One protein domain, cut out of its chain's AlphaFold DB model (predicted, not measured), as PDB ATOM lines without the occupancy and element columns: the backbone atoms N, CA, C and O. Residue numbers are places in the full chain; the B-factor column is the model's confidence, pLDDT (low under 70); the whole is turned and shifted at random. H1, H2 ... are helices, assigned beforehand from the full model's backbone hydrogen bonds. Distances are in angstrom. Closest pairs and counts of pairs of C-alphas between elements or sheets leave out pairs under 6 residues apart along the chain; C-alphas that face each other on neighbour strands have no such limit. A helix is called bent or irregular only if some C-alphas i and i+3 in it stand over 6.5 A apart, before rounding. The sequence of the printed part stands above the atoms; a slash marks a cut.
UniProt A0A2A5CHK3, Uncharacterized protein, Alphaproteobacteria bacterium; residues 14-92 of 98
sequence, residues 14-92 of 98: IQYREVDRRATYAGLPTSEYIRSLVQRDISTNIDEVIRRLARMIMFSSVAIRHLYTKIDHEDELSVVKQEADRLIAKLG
ATOM      1  N   ILE A  14     -47.990 -40.851  25.688       91.31
ATOM      2  CA  ILE A  14     -49.385 -40.403  25.775       91.31
ATOM      3  C   ILE A  14     -50.166 -40.908  24.559       91.31
ATOM      4  O   ILE A  14     -51.228 -41.511  24.712       91.31
ATOM      5  N   GLN A  15     -49.607 -40.723  23.361       82.69
ATOM      6  CA  GLN A  15     -50.213 -41.179  22.110       82.69
ATOM      7  C   GLN A  15     -50.333 -42.704  22.075       82.69
ATOM      8  O   GLN A  15     -51.377 -43.226  21.694       82.69
ATOM      9  N   TYR A  16     -49.295 -43.421  22.511       88.25
ATOM     10  CA  TYR A  16     -49.326 -44.878  22.558       88.25
ATOM     11  C   TYR A  16     -50.428 -45.386  23.494       88.25
ATOM     12  O   TYR A  16     -51.244 -46.202  23.074       88.25
ATOM     13  N   ARG A  17     -50.521 -44.857  24.725       91.88
ATOM     14  CA  ARG A  17     -51.574 -45.253  25.680       91.88
ATOM     15  C   ARG A  17     -52.979 -44.980  25.160       91.88
ATOM     16  O   ARG A  17     -53.894 -45.754  25.429       91.88
ATOM     17  N   GLU A  18     -53.168 -43.875  24.451       92.31
ATOM     18  CA  GLU A  18     -54.462 -43.559  23.860       92.31
ATOM     19  C   GLU A  18     -54.841 -44.559  22.761       92.31
ATOM     20  O   GLU A  18     -55.961 -45.076  22.760       92.31
ATOM     21  N   VAL A  19     -53.905 -44.870  21.861       88.94
ATOM     22  CA  VAL A  19     -54.111 -45.856  20.792       88.94
ATOM     23  C   VAL A  19     -54.371 -47.244  21.378       88.94
ATOM     24  O   VAL A  19     -55.307 -47.916  20.949       88.94
ATOM     25  N   ASP A  20     -53.610 -47.644  22.393       92.69
ATOM     26  CA  ASP A  20     -53.734 -48.940  23.057       92.69
ATOM     27  C   ASP A  20     -55.080 -49.107  23.784       92.69
ATOM     28  O   ASP A  20     -55.767 -50.119  23.630       92.69
ATOM     29  N   ARG A  21     -55.544 -48.062  24.486       93.81
ATOM     30  CA  ARG A  21     -56.872 -48.058  25.122       93.81
ATOM     31  C   ARG A  21     -57.990 -48.211  24.088       93.81
ATOM     32  O   ARG A  21     -58.946 -48.951  24.318       93.81
ATOM     33  N   ARG A  22     -57.888 -47.509  22.956       92.81
ATOM     34  CA  ARG A  22     -58.887 -47.587  21.879       92.81
ATOM     35  C   ARG A  22     -58.856 -48.942  21.166       92.81
ATOM     36  O   ARG A  22     -59.920 -49.465  20.849       92.81
ATOM     37  N   ALA A  23     -57.672 -49.525  20.972       93.12
ATOM     38  CA  ALA A  23     -57.511 -50.874  20.433       93.12
ATOM     39  C   ALA A  23     -58.144 -51.923  21.360       93.12
ATOM     40  O   ALA A  23     -58.942 -52.743  20.908       93.12
ATOM     41  N   THR A  24     -57.894 -51.808  22.670       95.31
ATOM     42  CA  THR A  24     -58.503 -52.658  23.704       95.31
ATOM     43  C   THR A  24     -60.028 -52.562  23.678       95.31
ATOM     44  O   THR A  24     -60.708 -53.584  23.671       95.31
ATOM     45  N   TYR A  25     -60.581 -51.346  23.605       94.44
ATOM     46  CA  TYR A  25     -62.031 -51.142  23.504       94.44
ATOM     47  C   TYR A  25     -62.626 -51.754  22.226       94.44
ATOM     48  O   TYR A  25     -63.743 -52.263  22.243       94.44
ATOM     49  N   ALA A  26     -61.875 -51.735  21.123       90.94
ATOM     50  CA  ALA A  26     -62.270 -52.361  19.867       90.94
ATOM     51  C   ALA A  26     -62.084 -53.893  19.853       90.94
ATOM     52  O   ALA A  26     -62.487 -54.530  18.883       90.94
ATOM     53  N   GLY A  27     -61.474 -54.483  20.889       94.75
ATOM     54  CA  GLY A  27     -61.158 -55.914  20.942       94.75
ATOM     55  C   GLY A  27     -60.092 -56.345  19.930       94.75
ATOM     56  O   GLY A  27     -60.086 -57.500  19.511       94.75
ATOM     57  N   LEU A  28     -59.218 -55.425  19.507       93.06
ATOM     58  CA  LEU A  28     -58.210 -55.660  18.473       93.06
ATOM     59  C   LEU A  28     -56.787 -55.520  19.028       93.06
ATOM     60  O   LEU A  28     -56.545 -54.667  19.886       93.06
ATOM     61  N   PRO A  29     -55.810 -56.270  18.486       93.81
ATOM     62  CA  PRO A  29     -54.401 -55.965  18.687       93.81
ATOM     63  C   PRO A  29     -54.076 -54.540  18.224       93.81
ATOM     64  O   PRO A  29     -54.545 -54.086  17.177       93.81
ATOM     65  N   THR A  30     -53.204 -53.845  18.953       87.44
ATOM     66  CA  THR A  30     -52.832 -52.445  18.682       87.44
ATOM     67  C   THR A  30     -52.315 -52.234  17.253       87.44
ATOM     68  O   THR A  30     -52.654 -51.244  16.607       87.44
ATOM     69  N   SER A  31     -51.563 -53.193  16.705       86.88
ATOM     70  CA  SER A  31     -51.077 -53.158  15.318       86.88
ATOM     71  C   SER A  31     -52.198 -53.275  14.278       86.88
ATOM     72  O   SER A  31     -52.148 -52.600  13.248       86.88
ATOM     73  N   GLU A  32     -53.220 -54.090  14.538       88.50
ATOM     74  CA  GLU A  32     -54.386 -54.221  13.660       88.50
ATOM     75  C   GLU A  32     -55.274 -52.985  13.734       88.50
ATOM     76  O   GLU A  32     -55.688 -52.473  12.696       88.50
ATOM     77  N   TYR A  33     -55.479 -52.444  14.936       89.19
ATOM     78  CA  TYR A  33     -56.217 -51.201  15.125       89.19
ATOM     79  C   TYR A  33     -55.568 -50.030  14.367       89.19
ATOM     80  O   TYR A  33     -56.244 -49.329  13.612       89.19
ATOM     81  N   ILE A  34     -54.243 -49.863  14.483       85.75
ATOM     82  CA  ILE A  34     -53.488 -48.854  13.719       85.75
ATOM     83  C   ILE A  34     -53.628 -49.099  12.214       85.75
ATOM     84  O   ILE A  34     -53.873 -48.156  11.461       85.75
ATOM     85  N   ARG A  35     -53.517 -50.354  11.760       84.69
ATOM     86  CA  ARG A  35     -53.684 -50.699  10.342       84.69
ATOM     87  C   ARG A  35     -55.065 -50.292   9.826       84.69
ATOM     88  O   ARG A  35     -55.150 -49.703   8.753       84.69
ATOM     89  N   SER A  36     -56.127 -50.548  10.588       84.81
ATOM     90  CA  SER A  36     -57.493 -50.157  10.225       84.81
ATOM     91  C   SER A  36     -57.693 -48.642  10.197       84.81
ATOM     92  O   SER A  36     -58.400 -48.151   9.319       84.81
ATOM     93  N   LEU A  37     -57.068 -47.899  11.117       82.62
ATOM     94  CA  LEU A  37     -57.092 -46.432  11.096       82.62
ATOM     95  C   LEU A  37     -56.408 -45.885   9.846       82.62
ATOM     96  O   LEU A  37     -57.016 -45.111   9.115       82.62
ATOM     97  N   VAL A  38     -55.193 -46.354   9.550       82.06
ATOM     98  CA  VAL A  38     -54.457 -45.956   8.342       82.06
ATOM     99  C   VAL A  38     -55.261 -46.297   7.090       82.06
ATOM    100  O   VAL A  38     -55.384 -45.471   6.192       82.06
ATOM    101  N   GLN A  39     -55.859 -47.487   7.033       80.81
ATOM    102  CA  GLN A  39     -56.681 -47.891   5.898       80.81
ATOM    103  C   GLN A  39     -57.915 -46.995   5.738       80.81
ATOM    104  O   GLN A  39     -58.223 -46.590   4.621       80.81
ATOM    105  N   ARG A  40     -58.589 -46.636   6.838       79.62
ATOM    106  CA  ARG A  40     -59.737 -45.720   6.818       79.62
ATOM    107  C   ARG A  40     -59.335 -44.314   6.380       79.62
ATOM    108  O   ARG A  40     -60.035 -43.728   5.556       79.62
ATOM    109  N   ASP A  41     -58.225 -43.793   6.887       74.75
ATOM    110  CA  ASP A  41     -57.711 -42.476   6.507       74.75
ATOM    111  C   ASP A  41     -57.348 -42.438   5.019       74.75
ATOM    112  O   ASP A  41     -57.732 -41.502   4.316       74.75
ATOM    113  N   ILE A  42     -56.704 -43.498   4.514       72.06
ATOM    114  CA  ILE A  42     -56.445 -43.663   3.080       72.06
ATOM    115  C   ILE A  42     -57.761 -43.672   2.306       72.06
ATOM    116  O   ILE A  42     -57.893 -42.905   1.362       72.06
ATOM    117  N   SER A  43     -58.744 -44.481   2.708       70.75
ATOM    118  CA  SER A  43     -60.035 -44.572   2.012       70.75
ATOM    119  C   SER A  43     -60.850 -43.276   2.045       70.75
ATOM    120  O   SER A  43     -61.648 -43.050   1.143       70.75
ATOM    121  N   THR A  44     -60.658 -42.428   3.057       73.56
ATOM    122  CA  THR A  44     -61.417 -41.177   3.225       73.56
ATOM    123  C   THR A  44     -60.786 -40.012   2.459       73.56
ATOM    124  O   THR A  44     -61.487 -39.081   2.074       73.56
ATOM    125  N   ASN A  45     -59.470 -40.047   2.219       71.69
ATOM    126  CA  ASN A  45     -58.754 -38.964   1.545       71.69
ATOM    127  C   ASN A  45     -57.682 -39.497   0.582       71.69
ATOM    128  O   ASN A  45     -56.500 -39.147   0.666       71.69
ATOM    129  N   ILE A  46     -58.123 -40.370  -0.329       71.50
ATOM    130  CA  ILE A  46     -57.283 -41.020  -1.343       71.50
ATOM    131  C   ILE A  46     -56.438 -39.982  -2.097       71.50
ATOM    132  O   ILE A  46     -55.234 -40.172  -2.247       71.50
ATOM    133  N   ASP A  47     -57.028 -38.851  -2.484       69.38
ATOM    134  CA  ASP A  47     -56.351 -37.822  -3.281       69.38
ATOM    135  C   ASP A  47     -55.188 -37.144  -2.545       69.38
ATOM    136  O   ASP A  47     -54.144 -36.866  -3.140       69.38
ATOM    137  N   GLU A  48     -55.334 -36.871  -1.246       66.69
ATOM    138  CA  GLU A  48     -54.264 -36.275  -0.440       66.69
ATOM    139  C   GLU A  48     -53.143 -37.287  -0.162       66.69
ATOM    140  O   GLU A  48     -51.962 -36.929  -0.181       66.69
ATOM    141  N   VAL A  49     -53.485 -38.564   0.037       65.31
ATOM    142  CA  VAL A  49     -52.495 -39.644   0.172       65.31
ATOM    143  C   VAL A  49     -51.719 -39.834  -1.131       65.31
ATOM    144  O   VAL A  49     -50.487 -39.879  -1.100       65.31
ATOM    145  N   ILE A  50     -52.408 -39.862  -2.275       67.31
ATOM    146  CA  ILE A  50     -51.781 -39.915  -3.602       67.31
ATOM    147  C   ILE A  50     -50.862 -38.705  -3.800       67.31
ATOM    148  O   ILE A  50     -49.714 -38.879  -4.207       67.31
ATOM    149  N   ARG A  51     -51.296 -37.488  -3.439       63.44
ATOM    150  CA  ARG A  51     -50.449 -36.284  -3.514       63.44
ATOM    151  C   ARG A  51     -49.183 -36.388  -2.666       63.44
ATOM    152  O   ARG A  51     -48.112 -35.980  -3.117       63.44
ATOM    153  N   ARG A  52     -49.269 -36.925  -1.448       63.72
ATOM    154  CA  ARG A  52     -48.100 -37.110  -0.567       63.72
ATOM    155  C   ARG A  52     -47.147 -38.173  -1.100       63.72
ATOM    156  O   ARG A  52     -45.940 -37.938  -1.106       63.72
ATOM    157  N   LEU A  53     -47.676 -39.287  -1.606       68.44
ATOM    158  CA  LEU A  53     -46.880 -40.325  -2.263       68.44
ATOM    159  C   LEU A  53     -46.185 -39.783  -3.518       68.44
ATOM    160  O   LEU A  53     -44.982 -39.975  -3.671       68.44
ATOM    161  N   ALA A  54     -46.894 -39.024  -4.355       58.84
ATOM    162  CA  ALA A  54     -46.321 -38.374  -5.531       58.84
ATOM    163  C   ALA A  54     -45.197 -37.395  -5.153       58.84
ATOM    164  O   ALA A  54     -44.140 -37.399  -5.781       58.84
ATOM    165  N   ARG A  55     -45.372 -36.602  -4.083       53.16
ATOM    166  CA  ARG A  55     -44.304 -35.739  -3.550       53.16
ATOM    167  C   ARG A  55     -43.098 -36.549  -3.091       53.16
ATOM    168  O   ARG A  55     -41.987 -36.186  -3.451       53.16
ATOM    169  N   MET A  56     -43.295 -37.642  -2.355       62.59
ATOM    170  CA  MET A  56     -42.198 -38.531  -1.954       62.59
ATOM    171  C   MET A  56     -41.456 -39.108  -3.162       62.59
ATOM    172  O   MET A  56     -40.232 -39.086  -3.174       62.59
ATOM    173  N   ILE A  57     -42.172 -39.570  -4.192       71.00
ATOM    174  CA  ILE A  57     -41.565 -40.100  -5.422       71.00
ATOM    175  C   ILE A  57     -40.756 -39.011  -6.140       71.00
ATOM    176  O   ILE A  57     -39.615 -39.256  -6.529       71.00
ATOM    177  N   MET A  58     -41.300 -37.795  -6.263       58.09
ATOM    178  CA  MET A  58     -40.578 -36.657  -6.843       58.09
ATOM    179  C   MET A  58     -39.334 -36.293  -6.026       58.09
ATOM    180  O   MET A  58     -38.266 -36.118  -6.605       58.09
ATOM    181  N   PHE A  59     -39.439 -36.233  -4.694       55.06
ATOM    182  CA  PHE A  59     -38.296 -35.972  -3.816       55.06
ATOM    183  C   PHE A  59     -37.224 -37.052  -3.942       55.06
ATOM    184  O   PHE A  59     -36.054 -36.711  -4.076       55.06
ATOM    185  N   SER A  60     -37.604 -38.330  -3.965       64.19
ATOM    186  CA  SER A  60     -36.670 -39.435  -4.187       64.19
ATOM    187  C   SER A  60     -36.009 -39.336  -5.563       64.19
ATOM    188  O   SER A  60     -34.796 -39.460  -5.657       64.19
ATOM    189  N   SER A  61     -36.759 -39.026  -6.623       64.69
ATOM    190  CA  SER A  61     -36.213 -38.846  -7.977       64.69
ATOM    191  C   SER A  61     -35.224 -37.672  -8.064       64.69
ATOM    192  O   SER A  61     -34.143 -37.803  -8.643       64.69
ATOM    193  N   VAL A  62     -35.541 -36.540  -7.425       57.81
ATOM    194  CA  VAL A  62     -34.650 -35.371  -7.335       57.81
ATOM    195  C   VAL A  62     -33.423 -35.671  -6.477       57.81
ATOM    196  O   VAL A  62     -32.321 -35.296  -6.863       57.81
ATOM    197  N   ALA A  63     -33.583 -36.365  -5.349       55.66
ATOM    198  CA  ALA A  63     -32.473 -36.771  -4.491       55.66
ATOM    199  C   ALA A  63     -31.526 -37.715  -5.234       55.66
ATOM    200  O   ALA A  63     -30.319 -37.494  -5.212       55.66
ATOM    201  N   ILE A  64     -32.066 -38.688  -5.975       64.12
ATOM    202  CA  ILE A  64     -31.271 -39.559  -6.839       64.12
ATOM    203  C   ILE A  64     -30.547 -38.690  -7.881       64.12
ATOM    204  O   ILE A  64     -29.327 -38.765  -7.934       64.12
ATOM    205  N   ARG A  65     -31.215 -37.788  -8.632       58.94
ATOM    206  CA  ARG A  65     -30.562 -36.833  -9.582       58.94
ATOM    207  C   ARG A  65     -29.496 -35.940  -8.947       58.94
ATOM    208  O   ARG A  65     -28.508 -35.595  -9.594       58.94
ATOM    209  N   HIS A  66     -29.673 -35.548  -7.694       53.22
ATOM    210  CA  HIS A  66     -28.663 -34.781  -6.976       53.22
ATOM    211  C   HIS A  66     -27.442 -35.642  -6.628       53.22
ATOM    212  O   HIS A  66     -26.316 -35.165  -6.721       53.22
ATOM    213  N   LEU A  67     -27.654 -36.920  -6.297       54.41
ATOM    214  CA  LEU A  67     -26.578 -37.897  -6.136       54.41
ATOM    215  C   LEU A  67     -25.874 -38.177  -7.484       54.41
ATOM    216  O   LEU A  67     -24.647 -38.122  -7.518       54.41
ATOM    217  N   TYR A  68     -26.619 -38.335  -8.598       54.38
ATOM    218  CA  TYR A  68     -26.080 -38.453  -9.975       54.38
ATOM    219  C   TYR A  68     -25.091 -37.324 -10.307       54.38
ATOM    220  O   TYR A  68     -24.058 -37.562 -10.915       54.38
ATOM    221  N   THR A  69     -25.425 -36.078  -9.953       57.56
ATOM    222  CA  THR A  69     -24.682 -34.884 -10.403       57.56
ATOM    223  C   THR A  69     -23.481 -34.527  -9.533       57.56
ATOM    224  O   THR A  69     -22.671 -33.698  -9.943       57.56
ATOM    225  N   LYS A  70     -23.362 -35.111  -8.335       54.59
ATOM    226  CA  LYS A  70     -22.300 -34.768  -7.379       54.59
ATOM    227  C   LYS A  70     -21.298 -35.880  -7.081       54.59
ATOM    228  O   LYS A  70     -20.256 -35.544  -6.527       54.59
ATOM    229  N   ILE A  71     -21.602 -37.153  -7.359       54.56
ATOM    230  CA  ILE A  71     -20.845 -38.276  -6.764       54.56
ATOM    231  C   ILE A  71     -20.193 -39.234  -7.793       54.56
ATOM    232  O   ILE A  71     -19.347 -40.020  -7.400       54.56
ATOM    233  N   ASP A  72     -20.459 -39.129  -9.101       54.66
ATOM    234  CA  ASP A  72     -19.760 -39.922 -10.146       54.66
ATOM    235  C   ASP A  72     -19.728 -41.451  -9.859       54.66
ATOM    236  O   ASP A  72     -18.699 -42.125  -9.904       54.66
ATOM    237  N   HIS A  73     -20.888 -42.007  -9.486       57.81
ATOM    238  CA  HIS A  73     -21.096 -43.436  -9.207       57.81
ATOM    239  C   HIS A  73     -22.113 -44.034 -10.189       57.81
ATOM    240  O   HIS A  73     -23.244 -44.358  -9.823       57.81
ATOM    241  N   GLU A  74     -21.723 -44.163 -11.460       57.38
ATOM    242  CA  GLU A  74     -22.566 -44.751 -12.517       57.38
ATOM    243  C   GLU A  74     -22.949 -46.225 -12.244       57.38
ATOM    244  O   GLU A  74     -24.050 -46.656 -12.595       57.38
ATOM    245  N   ASP A  75     -22.096 -46.992 -11.554       58.81
ATOM    246  CA  ASP A  75     -22.315 -48.426 -11.302       58.81
ATOM    247  C   ASP A  75     -23.393 -48.707 -10.243       58.81
ATOM    248  O   ASP A  75     -24.285 -49.536 -10.446       58.81
ATOM    249  N   GLU A  76     -23.374 -47.982  -9.120       55.25
ATOM    250  CA  GLU A  76     -24.380 -48.116  -8.048       55.25
ATOM    251  C   GLU A  76     -25.783 -47.745  -8.543       55.25
ATOM    252  O   GLU A  76     -26.817 -48.224  -8.071       55.25
ATOM    253  N   LEU A  77     -25.806 -46.904  -9.563       52.59
ATOM    254  CA  LEU A  77     -26.985 -46.343 -10.160       52.59
ATOM    255  C   LEU A  77     -27.651 -47.288 -11.161       52.59
ATOM    256  O   LEU A  77     -28.882 -47.356 -11.215       52.59
ATOM    257  N   SER A  78     -26.849 -48.077 -11.879       57.88
ATOM    258  CA  SER A  78     -27.335 -49.227 -12.640       57.88
ATOM    259  C   SER A  78     -28.087 -50.191 -11.721       57.88
ATOM    260  O   SER A  78     -29.219 -50.558 -12.025       57.88
ATOM    261  N   VAL A  79     -27.542 -50.489 -10.535       57.69
ATOM    262  CA  VAL A  79     -28.173 -51.382  -9.546       57.69
ATOM    263  C   VAL A  79     -29.497 -50.814  -9.023       57.69
ATOM    264  O   VAL A  79     -30.504 -51.523  -8.988       57.69
ATOM    265  N   VAL A  80     -29.536 -49.527  -8.661       57.31
ATOM    266  CA  VAL A  80     -30.767 -48.876  -8.173       57.31
ATOM    267  C   VAL A  80     -31.830 -48.791  -9.268       57.31
ATOM    268  O   VAL A  80     -33.001 -49.055  -8.995       57.31
ATOM    269  N   LYS A  81     -31.447 -48.460 -10.507       62.59
ATOM    270  CA  LYS A  81     -32.365 -48.427 -11.651       62.59
ATOM    271  C   LYS A  81     -32.914 -49.820 -11.956       62.59
ATOM    272  O   LYS A  81     -34.121 -49.969 -12.095       62.59
ATOM    273  N   GLN A  82     -32.060 -50.843 -11.966       60.41
ATOM    274  CA  GLN A  82     -32.475 -52.225 -12.206       60.41
ATOM    275  C   GLN A  82     -33.449 -52.719 -11.130       60.41
ATOM    276  O   GLN A  82     -34.434 -53.385 -11.450       60.41
ATOM    277  N   GLU A  83     -33.224 -52.361  -9.863       54.62
ATOM    278  CA  GLU A  83     -34.152 -52.709  -8.787       54.62
ATOM    279  C   GLU A  83     -35.443 -51.883  -8.815       54.62
ATOM    280  O   GLU A  83     -36.516 -52.423  -8.542       54.62
ATOM    281  N   ALA A  84     -35.392 -50.610  -9.214       57.69
ATOM    282  CA  ALA A  84     -36.589 -49.804  -9.441       57.69
ATOM    283  C   ALA A  84     -37.440 -50.375 -10.588       57.69
ATOM    284  O   ALA A  84     -38.633 -50.610 -10.398       57.69
ATOM    285  N   ASP A  85     -36.827 -50.691 -11.729       60.34
ATOM    286  CA  ASP A  85     -37.491 -51.289 -12.891       60.34
ATOM    287  C   ASP A  85     -38.060 -52.673 -12.549       60.34
ATOM    288  O   ASP A  85     -39.209 -52.988 -12.872       60.34
ATOM    289  N   ARG A  86     -37.315 -53.486 -11.788       64.31
ATOM    290  CA  ARG A  86     -37.799 -54.767 -11.258       64.31
ATOM    291  C   ARG A  86     -38.989 -54.589 -10.314       64.31
ATOM    292  O   ARG A  86     -39.914 -55.408 -10.338       64.31
ATOM    293  N   LEU A  87     -38.985 -53.565  -9.461       54.69
ATOM    294  CA  LEU A  87     -40.096 -53.262  -8.558       54.69
ATOM    295  C   LEU A  87     -41.332 -52.783  -9.330       54.69
ATOM    296  O   LEU A  87     -42.422 -53.275  -9.039       54.69
ATOM    297  N   ILE A  88     -41.161 -51.912 -10.326       56.34
ATOM    298  CA  ILE A  88     -42.216 -51.409 -11.222       56.34
ATOM    299  C   ILE A  88     -42.846 -52.566 -12.012       56.34
ATOM    300  O   ILE A  88     -44.063 -52.757 -11.957       56.34
ATOM    301  N   ALA A  89     -42.025 -53.424 -12.628       61.66
ATOM    302  CA  ALA A  89     -42.490 -54.617 -13.339       61.66
ATOM    303  C   ALA A  89     -43.247 -55.584 -12.411       61.66
ATOM    304  O   ALA A  89     -44.288 -56.131 -12.770       61.66
ATOM    305  N   LYS A  90     -42.776 -55.757 -11.168       59.00
ATOM    306  CA  LYS A  90     -43.436 -56.608 -10.163       59.00
ATOM    307  C   LYS A  90     -44.735 -56.008  -9.610       59.00
ATOM    308  O   LYS A  90     -45.512 -56.737  -8.994       59.00
ATOM    309  N   LEU A  91     -44.951 -54.708  -9.794       56.19
ATOM    310  CA  LEU A  91     -46.193 -54.008  -9.465       56.19
ATOM    311  C   LEU A  91     -47.182 -53.986 -10.643       56.19
ATOM    312  O   LEU A  91     -48.316 -53.558 -10.451       56.19
ATOM    313  N   GLY A  92     -46.790 -54.477 -11.828       53.12
ATOM    314  CA  GLY A  92     -47.646 -54.503 -13.019       53.12
ATOM    315  C   GLY A  92     -47.896 -53.121 -13.627       53.12
ATOM    316  O   GLY A  92     -48.852 -52.950 -14.379       53.12
TER     317      GLY A  92
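Overview. This is residues 14 to 92 of the 98 residues of an uncharacterized protein of Alphaproteobacteria bacterium (UniProt A0A2A5CHK3). The model is an open, stretched-out chain of four helices with no common core: the long helix H3 makes most of the length, H1 and H2 form an L-shaped corner beyond its first end, and H4 folds back from its last end. H2 meets H3 in a second corner, while H4 runs back along H3 at a distance, with few contacts between them. The printed part has 79 residues with four named helices, H1, H2, H3 and H4 in that order, and no named strand; the class is all helix. The whole is extended, with a radius of gyration of the C-alphas of 19.1 A, and elongated, spanning 55 by 30 by 21 A.

Along the chain. H1 is residues 14 to 25, 16.7 A from first to last C-alpha, and begins with C-alpha 14 at (-49.385, -40.403, 25.775). H2 is residues 30 to 44 and measures 21.0 A. H3, the longest helix, is residues 46 to 71 and measures 36.9 A, from C-alpha 46 at (-57.283, -41.020, -1.343) to C-alpha 71 at (-20.845, -38.276, -6.764). H3 is neither bent nor irregular, but only just: C-alphas 68 and 71 are 6.1 A apart. H4 is residues 74 to 90, 24.1 A long, and ends with C-alpha 90 at (-43.436, -56.608, -10.163).

Arrangement. H1 touches H2, with residues 19 to 24 of H1 and residues 30 to 34 of H2 alone. Their closest C-alphas, those of Ala 23 and Thr 30, are 5.2 A apart, and their lines are about perpendicular, at 87 degrees. H2 and H3 are close but not clearly touching; their closest C-alphas, those of Ile 42 and Val 49, are 6.3 A apart. Their lines are about perpendicular, at 81 degrees. H3 and H4 are close but not clearly touching, with the closest C-alphas, those of Tyr 68 and Glu 74, 7.6 A apart. They run opposite ways at a shallow tilt of 22 degrees, 15.6 A from centre to centre. H1 is apart from H3 and H4, and H2 is apart from H4. In H1, H2, H3 and H4 every O i to N i+4 pair is within hydrogen-bond range.

Size, cuts and confidence. The two C-alphas farthest apart are those of Tyr 25 and Asp 72, at 55.2 A. The printed part has no cut, and its three links between helices are tight. Residues 43 to 48, 51 to 63, 69 to 75 and 81 to 92 stand free. The mean pLDDT of the printed part is 70.4, and residues 47 to 56 and 58 to 92 are under 70.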